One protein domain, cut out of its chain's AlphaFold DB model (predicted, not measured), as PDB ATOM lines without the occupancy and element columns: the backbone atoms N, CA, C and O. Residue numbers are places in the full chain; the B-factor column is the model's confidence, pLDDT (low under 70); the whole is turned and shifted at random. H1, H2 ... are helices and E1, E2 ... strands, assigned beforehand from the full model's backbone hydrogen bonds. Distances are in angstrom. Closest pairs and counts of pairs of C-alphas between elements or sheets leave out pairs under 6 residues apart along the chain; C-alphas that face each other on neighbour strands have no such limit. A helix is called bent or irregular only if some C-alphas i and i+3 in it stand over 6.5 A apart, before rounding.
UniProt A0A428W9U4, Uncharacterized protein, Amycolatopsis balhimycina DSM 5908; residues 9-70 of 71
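This is residues 9 to 70 of the 71 residues of an uncharacterized protein of Amycolatopsis balhimycina DSM 5908 (UniProt A0A428W9U4). A two-stranded hairpin, E1 and E2, is covered on one face by one long helix, H1, through residues 41 to 56. Residues 64 to 70 of H1 stick out at one end of the rod and loop residues 30 to 35 at the other. The printed part has 62 residues, in the order E1, E2, H1, with an antiparallel sheet and a mixed class. It is extended, with a radius of gyration of the C-alphas of 16.8 A and spans of 59 by 17 by 17 A.

E1, residues 9 to 15, measures 19.8 A and begins at C-alpha 9 (6.576, 41.957, -24.838). E2, residues 20 to 27, measures 23.0 A. H1, residues 41 to 70, measures 43.5 A and ends at C-alpha 70 (-22.572, 69.355, -39.452). H1 is irregular: C-alphas 43 and 46 are 7.0 A apart.

E1 and E2 form a hairpin, antiparallel at 165 degrees, with N 12 and O 23 within hydrogen-bond range at 2.9 A. The closest C-alphas of E2 and H1, Leu 23 and Val 48, are 7.5 A apart. Those of E1 and H1, Leu 14 and Phe 52, are 7.1 A apart. In H1, 24 of 26 O i to N i+4 pairs are within hydrogen-bond range.

The C-alphas farthest apart, Tyr 34 and Leu 70, are 59.3 A apart. The printed part has no cut. The link from E2 to H1 is long, 13 residues. Residues 32 to 37 have pLDDT under 70.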
ATOM      1  N   ASP A   9       7.571  40.969 -24.464       90.50
ATOM      2  CA  ASP A   9       6.576  41.957 -24.838       90.50
ATOM      3  C   ASP A   9       7.215  43.147 -25.544       90.50
ATOM      4  O   ASP A   9       8.359  43.533 -25.290       90.50
ATOM      5  N   ARG A  10       6.457  43.724 -26.473       91.62
ATOM      6  CA  ARG A  10       6.815  44.981 -27.115       91.62
ATOM      7  C   ARG A  10       5.571  45.804 -27.345       91.62
ATOM      8  O   ARG A  10       4.543  45.287 -27.784       91.62
ATOM      9  N   THR A  11       5.701  47.091 -27.055       94.62
ATOM     10  CA  THR A  11       4.634  48.069 -27.231       94.62
ATOM     11  C   THR A  11       5.032  49.084 -28.290       94.62
ATOM     12  O   THR A  11       6.134  49.630 -28.244       94.62
ATOM     13  N   TRP A  12       4.115  49.359 -29.211       93.62
ATOM     14  CA  TRP A  12       4.170  50.494 -30.123       93.62
ATOM     15  C   TRP A  12       3.057  51.468 -29.777       93.62
ATOM     16  O   TRP A  12       1.951  51.054 -29.420       93.62
ATOM     17  N   THR A  13       3.358  52.753 -29.907       94.06
ATOM     18  CA  THR A  13       2.393  53.834 -29.721       94.06
ATOM     19  C   THR A  13       2.200  54.532 -31.056       94.06
ATOM     20  O   THR A  13       3.182  54.857 -31.722       94.06
ATOM     21  N   LEU A  14       0.945  54.748 -31.431       90.94
ATOM     22  CA  LEU A  14       0.550  55.640 -32.510       90.94
ATOM     23  C   LEU A  14      -0.168  56.829 -31.888       90.94
ATOM     24  O   LEU A  14      -1.209  56.659 -31.254       90.94
ATOM     25  N   ASP A  15       0.387  58.016 -32.075       90.88
ATOM     26  CA  ASP A  15      -0.273  59.252 -31.678       90.88
ATOM     27  C   ASP A  15      -1.267  59.633 -32.781       90.88
ATOM     28  O   ASP A  15      -0.873  60.022 -33.881       90.88
ATOM     29  N   GLY A  16      -2.554  59.429 -32.505       85.69
ATOM     30  CA  GLY A  16      -3.651  59.811 -33.387       85.69
ATOM     31  C   GLY A  16      -4.151  61.222 -33.086       85.69
ATOM     32  O   GLY A  16      -3.761  61.854 -32.100       85.69
ATOM     33  N   VAL A  17      -5.054  61.726 -33.924       84.62
ATOM     34  CA  VAL A  17      -5.594  63.091 -33.776       84.62
ATOM     35  C   VAL A  17      -6.496  63.200 -32.542       84.62
ATOM     36  O   VAL A  17      -6.548  64.244 -31.890       84.62
ATOM     37  N   TYR A  18      -7.194  62.117 -32.195       84.56
ATOM     38  CA  TYR A  18      -8.200  62.110 -31.125       84.56
ATOM     39  C   TYR A  18      -7.856  61.206 -29.948       84.56
ATOM     40  O   TYR A  18      -8.469  61.333 -28.886       84.56
ATOM     41  N   ALA A  19      -6.921  60.278 -30.133       89.44
ATOM     42  CA  ALA A  19      -6.453  59.375 -29.098       89.44
ATOM     43  C   ALA A  19      -5.056  58.850 -29.439       89.44
ATOM     44  O   ALA A  19      -4.689  58.732 -30.603       89.44
ATOM     45  N   ASN A  20      -4.315  58.448 -28.408       93.62
ATOM     46  CA  ASN A  20      -3.092  57.677 -28.594       93.62
ATOM     47  C   ASN A  20      -3.439  56.192 -28.522       93.62
ATOM     48  O   ASN A  20      -3.998  55.715 -27.529       93.62
ATOM     49  N   TRP A  21      -3.074  55.459 -29.563       94.25
ATOM     50  CA  TRP A  21      -3.333  54.036 -29.707       94.25
ATOM     51  C   TRP A  21      -2.090  53.244 -29.329       94.25
ATOM     52  O   TRP A  21      -0.966  53.636 -29.639       94.25
ATOM     53  N   LYS A  22      -2.282  52.114 -28.650       95.94
ATOM     54  CA  LYS A  22      -1.185  51.238 -28.233       95.94
ATOM     55  C   LYS A  22      -1.406  49.833 -28.764       95.94
ATOM     56  O   LYS A  22      -2.443  49.234 -28.494       95.94
ATOM     57  N   LEU A  23      -0.401  49.297 -29.448       95.31
ATOM     58  CA  LEU A  23      -0.323  47.887 -29.808       95.31
ATOM     59  C   LEU A  23       0.709  47.225 -28.907       95.31
ATOM     60  O   LEU A  23       1.881  47.587 -28.946       95.31
ATOM     61  N   THR A  24       0.278  46.255 -28.106       95.06
ATOM     62  CA  THR A  24       1.182  45.403 -27.325       95.06
ATOM     63  C   THR A  24       1.118  43.992 -27.880       95.06
ATOM     64  O   THR A  24       0.046  43.390 -27.899       95.06
ATOM     65  N   ILE A  25       2.258  43.461 -28.315       92.75
ATOM     66  CA  ILE A  25       2.385  42.050 -28.685       92.75
ATOM     67  C   ILE A  25       3.132  41.350 -27.560       92.75
ATOM     68  O   ILE A  25       4.221  41.778 -27.180       92.75
ATOM     69  N   VAL A  26       2.534  40.278 -27.046       91.19
ATOM     70  CA  VAL A  26       3.117  39.408 -26.024       91.19
ATOM     71  C   VAL A  26       3.324  38.032 -26.639       91.19
ATOM     72  O   VAL A  26       2.395  37.468 -27.215       91.19
ATOM     73  N   ILE A  27       4.539  37.504 -26.524       86.75
ATOM     74  CA  ILE A  27       4.894  36.156 -26.962       86.75
ATOM     75  C   ILE A  27       5.263  35.340 -25.731       86.75
ATOM     76  O   ILE A  27       6.200  35.677 -25.000       86.75
ATOM     77  N   GLU A  28       4.524  34.256 -25.533       85.44
ATOM     78  CA  GLU A  28       4.773  33.262 -24.498       85.44
ATOM     79  C   GLU A  28       5.296  31.984 -25.168       85.44
ATOM     80  O   GLU A  28       4.664  31.481 -26.105       85.44
ATOM     81  N   PRO A  29       6.472  31.470 -24.766       79.44
ATOM     82  CA  PRO A  29       6.994  30.232 -25.323       79.44
ATOM     83  C   PRO A  29       6.079  29.056 -24.957       79.44
ATOM     84  O   PRO A  29       5.645  28.916 -23.816       79.44
ATOM     85  N   GLY A  30       5.793  28.192 -25.934       78.88
ATOM     86  CA  GLY A  30       5.038  26.962 -25.692       78.88
ATOM     87  C   GLY A  30       5.817  25.959 -24.834       78.88
ATOM     88  O   GLY A  30       7.038  26.035 -24.723       78.88
ATOM     89  N   GLU A  31       5.124  24.959 -24.282       74.88
ATOM     90  CA  GLU A  31       5.700  23.972 -23.347       74.88
ATOM     91  C   GLU A  31       6.906  23.186 -23.896       74.88
ATOM     92  O   GLU A  31       7.719  22.685 -23.118       74.88
ATOM     93  N   TYR A  32       7.033  23.110 -25.224       68.94
ATOM     94  CA  TYR A  32       8.097  22.411 -25.950       68.94
ATOM     95  C   TYR A  32       9.065  23.355 -26.677       68.94
ATOM     96  O   TYR A  32       9.819  22.918 -27.545       68.94
ATOM     97  N   ALA A  33       9.035  24.655 -26.378       66.25
ATOM     98  CA  ALA A  33      10.032  25.583 -26.890       66.25
ATOM     99  C   ALA A  33      11.362  25.322 -26.166       66.25
ATOM    100  O   ALA A  33      11.589  25.802 -25.058       66.25
ATOM    101  N   TYR A  34      12.216  24.499 -26.777       64.25
ATOM    102  CA  TYR A  34      13.545  24.180 -26.245       64.25
ATOM    103  C   TYR A  34      14.493  25.386 -26.301       64.25
ATOM    104  O   TYR A  34      15.360  25.509 -25.444       64.25
ATOM    105  N   ASP A  35      14.253  26.296 -27.250       66.81
ATOM    106  CA  ASP A  35      14.913  27.591 -27.371       66.81
ATOM    107  C   ASP A  35      13.850  28.691 -27.357       66.81
ATOM    108  O   ASP A  35      12.862  28.619 -28.095       66.81
ATOM    109  N   VAL A  36      14.045  29.722 -26.530       62.06
ATOM    110  CA  VAL A  36      13.223  30.933 -26.621       62.06
ATOM    111  C   VAL A  36      13.790  31.784 -27.755       62.06
ATOM    112  O   VAL A  36      14.914  32.274 -27.616       62.06
ATOM    113  N   PRO A  37      13.072  31.939 -28.884       67.56
ATOM    114  CA  PRO A  37      13.591  32.697 -30.011       67.56
ATOM    115  C   PRO A  37      13.831  34.154 -29.610       67.56
ATOM    116  O   PRO A  37      13.104  34.711 -28.787       67.56
ATOM    117  N   GLU A  38      14.837  34.780 -30.217       78.75
ATOM    118  CA  GLU A  38      14.979  36.236 -30.187       78.75
ATOM    119  C   GLU A  38      13.700  36.899 -30.730       78.75
ATOM    120  O   GLU A  38      12.961  36.303 -31.522       78.75
ATOM    121  N   TRP A  39      13.429  38.132 -30.293       81.88
ATOM    122  CA  TRP A  39      12.259  38.897 -30.716       81.88
ATOM    123  C   TRP A  39      12.092  38.870 -32.249       81.88
ATOM    124  O   TRP A  39      12.953  39.394 -32.961       81.88
ATOM    125  N   PRO A  40      10.984  38.324 -32.790       85.38
ATOM    126  CA  PRO A  40      10.837  38.097 -34.226       85.38
ATOM    127  C   PRO A  40      10.384  39.371 -34.960       85.38
ATOM    128  O   PRO A  40       9.330  39.399 -35.592       85.38
ATOM    129  N   GLY A  41      11.181  40.440 -34.869       84.12
ATOM    130  CA  GLY A  41      10.829  41.785 -35.336       84.12
ATOM    131  C   GLY A  41      10.364  41.839 -36.791       84.12
ATOM    132  O   GLY A  41       9.277  42.344 -37.054       84.12
ATOM    133  N   GLU A  42      11.131  41.261 -37.718       85.88
ATOM    134  CA  GLU A  42      10.802  41.272 -39.154       85.88
ATOM    135  C   GLU A  42       9.495  40.534 -39.473       85.88
ATOM    136  O   GLU A  42       8.731  40.960 -40.333       85.88
ATOM    137  N   LYS A  43       9.190  39.453 -38.743       87.00
ATOM    138  CA  LYS A  43       7.958  38.675 -38.947       87.00
ATOM    139  C   LYS A  43       6.722  39.386 -38.397       87.00
ATOM    140  O   LYS A  43       5.619  39.132 -38.867       87.00
ATOM    141  N   LEU A  44       6.903  40.242 -37.390       89.25
ATOM    142  CA  LEU A  44       5.824  41.014 -36.774       89.25
ATOM    143  C   LEU A  44       5.585  42.362 -37.460       89.25
ATOM    144  O   LEU A  44       4.528  42.951 -37.239       89.25
ATOM    145  N   ALA A  45       6.518  42.843 -38.288       90.50
ATOM    146  CA  ALA A  45       6.390  44.125 -38.978       90.50
ATOM    147  C   ALA A  45       5.054  44.277 -39.737       90.50
ATOM    148  O   ALA A  45       4.371  45.270 -39.486       90.50
ATOM    149  N   PRO A  46       4.573  43.280 -40.514       94.06
ATOM    150  CA  PRO A  46       3.292  43.403 -41.214       94.06
ATOM    151  C   PRO A  46       2.084  43.552 -40.278       94.06
ATOM    152  O   PRO A  46       1.113  44.222 -40.611       94.06
ATOM    153  N   VAL A  47       2.126  42.939 -39.088       92.06
ATOM    154  CA  VAL A  47       1.045  43.051 -38.091       92.06
ATOM    155  C   VAL A  47       0.996  44.464 -37.517       92.06
ATOM    156  O   VAL A  47      -0.080  45.035 -37.348       92.06
ATOM    157  N   VAL A  48       2.169  45.024 -37.224       93.38
ATOM    158  CA  VAL A  48       2.306  46.388 -36.709       93.38
ATOM    159  C   VAL A  48       1.845  47.402 -37.759       93.38
ATOM    160  O   VAL A  48       1.073  48.302 -37.435       93.38
ATOM    161  N   GLU A  49       2.252  47.224 -39.017       94.69
ATOM    162  CA  GLU A  49       1.826  48.062 -40.146       94.69
ATOM    163  C   GLU A  49       0.307  48.017 -40.336       94.69
ATOM    164  O   GLU A  49      -0.344  49.062 -40.357       94.69
ATOM    165  N   HIS A  50      -0.280  46.818 -40.364       95.81
ATOM    166  CA  HIS A  50      -1.722  46.658 -40.535       95.81
ATOM    167  C   HIS A  50      -2.536  47.300 -39.402       95.81
ATOM    168  O   HIS A  50      -3.608  47.869 -39.635       95.81
ATOM    169  N   PHE A  51      -2.034  47.243 -38.164       94.31
ATOM    170  CA  PHE A  51      -2.652  47.940 -37.038       94.31
ATOM    171  C   PHE A  51      -2.669  49.457 -37.261       94.31
ATOM    172  O   PHE A  51      -3.715  50.082 -37.093       94.31
ATOM    173  N   PHE A  52      -1.544  50.046 -37.678       93.69
ATOM    174  CA  PHE A  52      -1.477  51.483 -37.947       93.69
ATOM    175  C   PHE A  52      -2.410  51.908 -39.084       93.69
ATOM    176  O   PHE A  52      -3.119  52.903 -38.947       93.69
ATOM    177  N   GLU A  53      -2.474  51.140 -40.174       95.56
ATOM    178  CA  GLU A  53      -3.412  51.401 -41.273       95.56
ATOM    179  C   GLU A  53      -4.869  51.366 -40.802       95.56
ATOM    180  O   GLU A  53      -5.649  52.266 -41.114       95.56
ATOM    181  N   SER A  54      -5.228  50.360 -40.002       94.19
ATOM    182  CA  SER A  54      -6.587  50.196 -39.480       94.19
ATOM    183  C   SER A  54      -7.000  51.357 -38.574       94.19
ATOM    184  O   SER A  54      -8.115  51.865 -38.691       94.19
ATOM    185  N   VAL A  55      -6.096  51.810 -37.698       94.12
ATOM    186  CA  VAL A  55      -6.336  52.976 -36.835       94.12
ATOM    187  C   VAL A  55      -6.516  54.242 -37.671       94.12
ATOM    188  O   VAL A  55      -7.484  54.971 -37.465       94.12
ATOM    189  N   ASN A  56      -5.645  54.474 -38.653       91.69
ATOM    190  CA  ASN A  56      -5.738  55.649 -39.520       91.69
ATOM    191  C   ASN A  56      -7.065  55.684 -40.292       91.69
ATOM    192  O   ASN A  56      -7.716  56.725 -40.361       91.69
ATOM    193  N   LEU A  57      -7.502  54.548 -40.843       93.31
ATOM    194  CA  LEU A  57      -8.784  54.454 -41.545       93.31
ATOM    195  C   LEU A  57      -9.973  54.711 -40.615       93.31
ATOM    196  O   LEU A  57     -10.922  55.389 -41.012       93.31
ATOM    197  N   TYR A  58      -9.922  54.201 -39.384       92.38
ATOM    198  CA  TYR A  58     -10.955  54.464 -38.387       92.38
ATOM    199  C   TYR A  58     -11.052  55.957 -38.041       92.38
ATOM    200  O   TYR A  58     -12.155  56.507 -38.032       92.38
ATOM    201  N   GLU A  59      -9.923  56.631 -37.797       92.19
ATOM    202  CA  GLU A  59      -9.921  58.069 -37.494       92.19
ATOM    203  C   GLU A  59     -10.445  58.901 -38.673       92.19
ATOM    204  O   GLU A  59     -11.296  59.768 -38.475       92.19
ATOM    205  N   LEU A  60     -10.045  58.576 -39.908       90.19
ATOM    206  CA  LEU A  60     -10.572  59.226 -41.115       90.19
ATOM    207  C   LEU A  60     -12.085  59.027 -41.278       90.19
ATOM    208  O   LEU A  60     -12.805  59.969 -41.614       90.19
ATOM    209  N   GLY A  61     -12.579  57.808 -41.039       89.69
ATOM    210  CA  GLY A  61     -14.009  57.506 -41.098       89.69
ATOM    211  C   GLY A  61     -14.802  58.306 -40.066       89.69
ATOM    212  O   GLY A  61     -15.830  58.904 -40.391       89.69
ATOM    213  N   ARG A  62     -14.283  58.400 -38.839       87.38
ATOM    214  CA  ARG A  62     -14.886  59.195 -37.765       87.38
ATOM    215  C   ARG A  62     -14.996  60.675 -38.137       87.38
ATOM    216  O   ARG A  62     -16.026  61.295 -37.865       87.38
ATOM    217  N   ASP A  63     -13.965  61.226 -38.766       88.38
ATOM    218  CA  ASP A  63     -13.936  62.632 -39.179       88.38
ATOM    219  C   ASP A  63     -14.941  62.916 -40.288       88.38
ATOM    220  O   ASP A  63     -15.691  63.892 -40.215       88.38
ATOM    221  N   ALA A  64     -15.033  62.018 -41.270       87.31
ATOM    222  CA  ALA A  64     -16.032  62.106 -42.328       87.31
ATOM    223  C   ALA A  64     -17.468  62.071 -41.768       87.31
ATOM    224  O   ALA A  64     -18.306  62.885 -42.160       87.31
ATOM    225  N   GLU A  65     -17.756  61.186 -40.807       87.50
ATOM    226  CA  GLU A  65     -19.061  61.140 -40.134       87.50
ATOM    227  C   GLU A  65     -19.365  62.415 -39.337       87.50
ATOM    228  O   GLU A  65     -20.510  62.868 -39.288       87.50
ATOM    229  N   GLN A  66     -18.363  62.988 -38.661       82.44
ATOM    230  CA  GLN A  66     -18.535  64.244 -37.930       82.44
ATOM    231  C   GLN A  66     -18.848  65.404 -38.872       82.44
ATOM    232  O   GLN A  66     -19.786  66.150 -38.596       82.44
ATOM    233  N   LEU A  67     -18.136  65.518 -39.994       82.25
ATOM    234  CA  LEU A  67     -18.399  66.543 -41.004       82.25
ATOM    235  C   LEU A  67     -19.800  66.402 -41.612       82.25
ATOM    236  O   LEU A  67     -20.504  67.400 -41.733       82.25
ATOM    237  N   HIS A  68     -20.240  65.177 -41.923       79.69
ATOM    238  CA  HIS A  68     -21.572  64.944 -42.485       79.69
ATOM    239  C   HIS A  68     -22.712  65.329 -41.532       79.69
ATOM    240  O   HIS A  68     -23.761  65.784 -41.972       79.69
ATOM    241  N   ARG A  69     -22.517  65.189 -40.213       74.12
ATOM    242  CA  ARG A  69     -23.511  65.620 -39.213       74.12
ATOM    243  C   ARG A  69     -23.629  67.143 -39.079       74.12
ATOM    244  O   ARG A  69     -24.594  67.608 -38.479       74.12
ATOM    245  N   LEU A  70     -22.642  67.896 -39.562       74.19
ATOM    246  CA  LEU A  70     -22.572  69.355 -39.452       74.19
ATOM    247  C   LEU A  70     -22.990  70.088 -40.741       74.19
ATOM    248  O   LEU A  70     -23.144  71.309 -40.699       74.19
TER     249      LEU A  70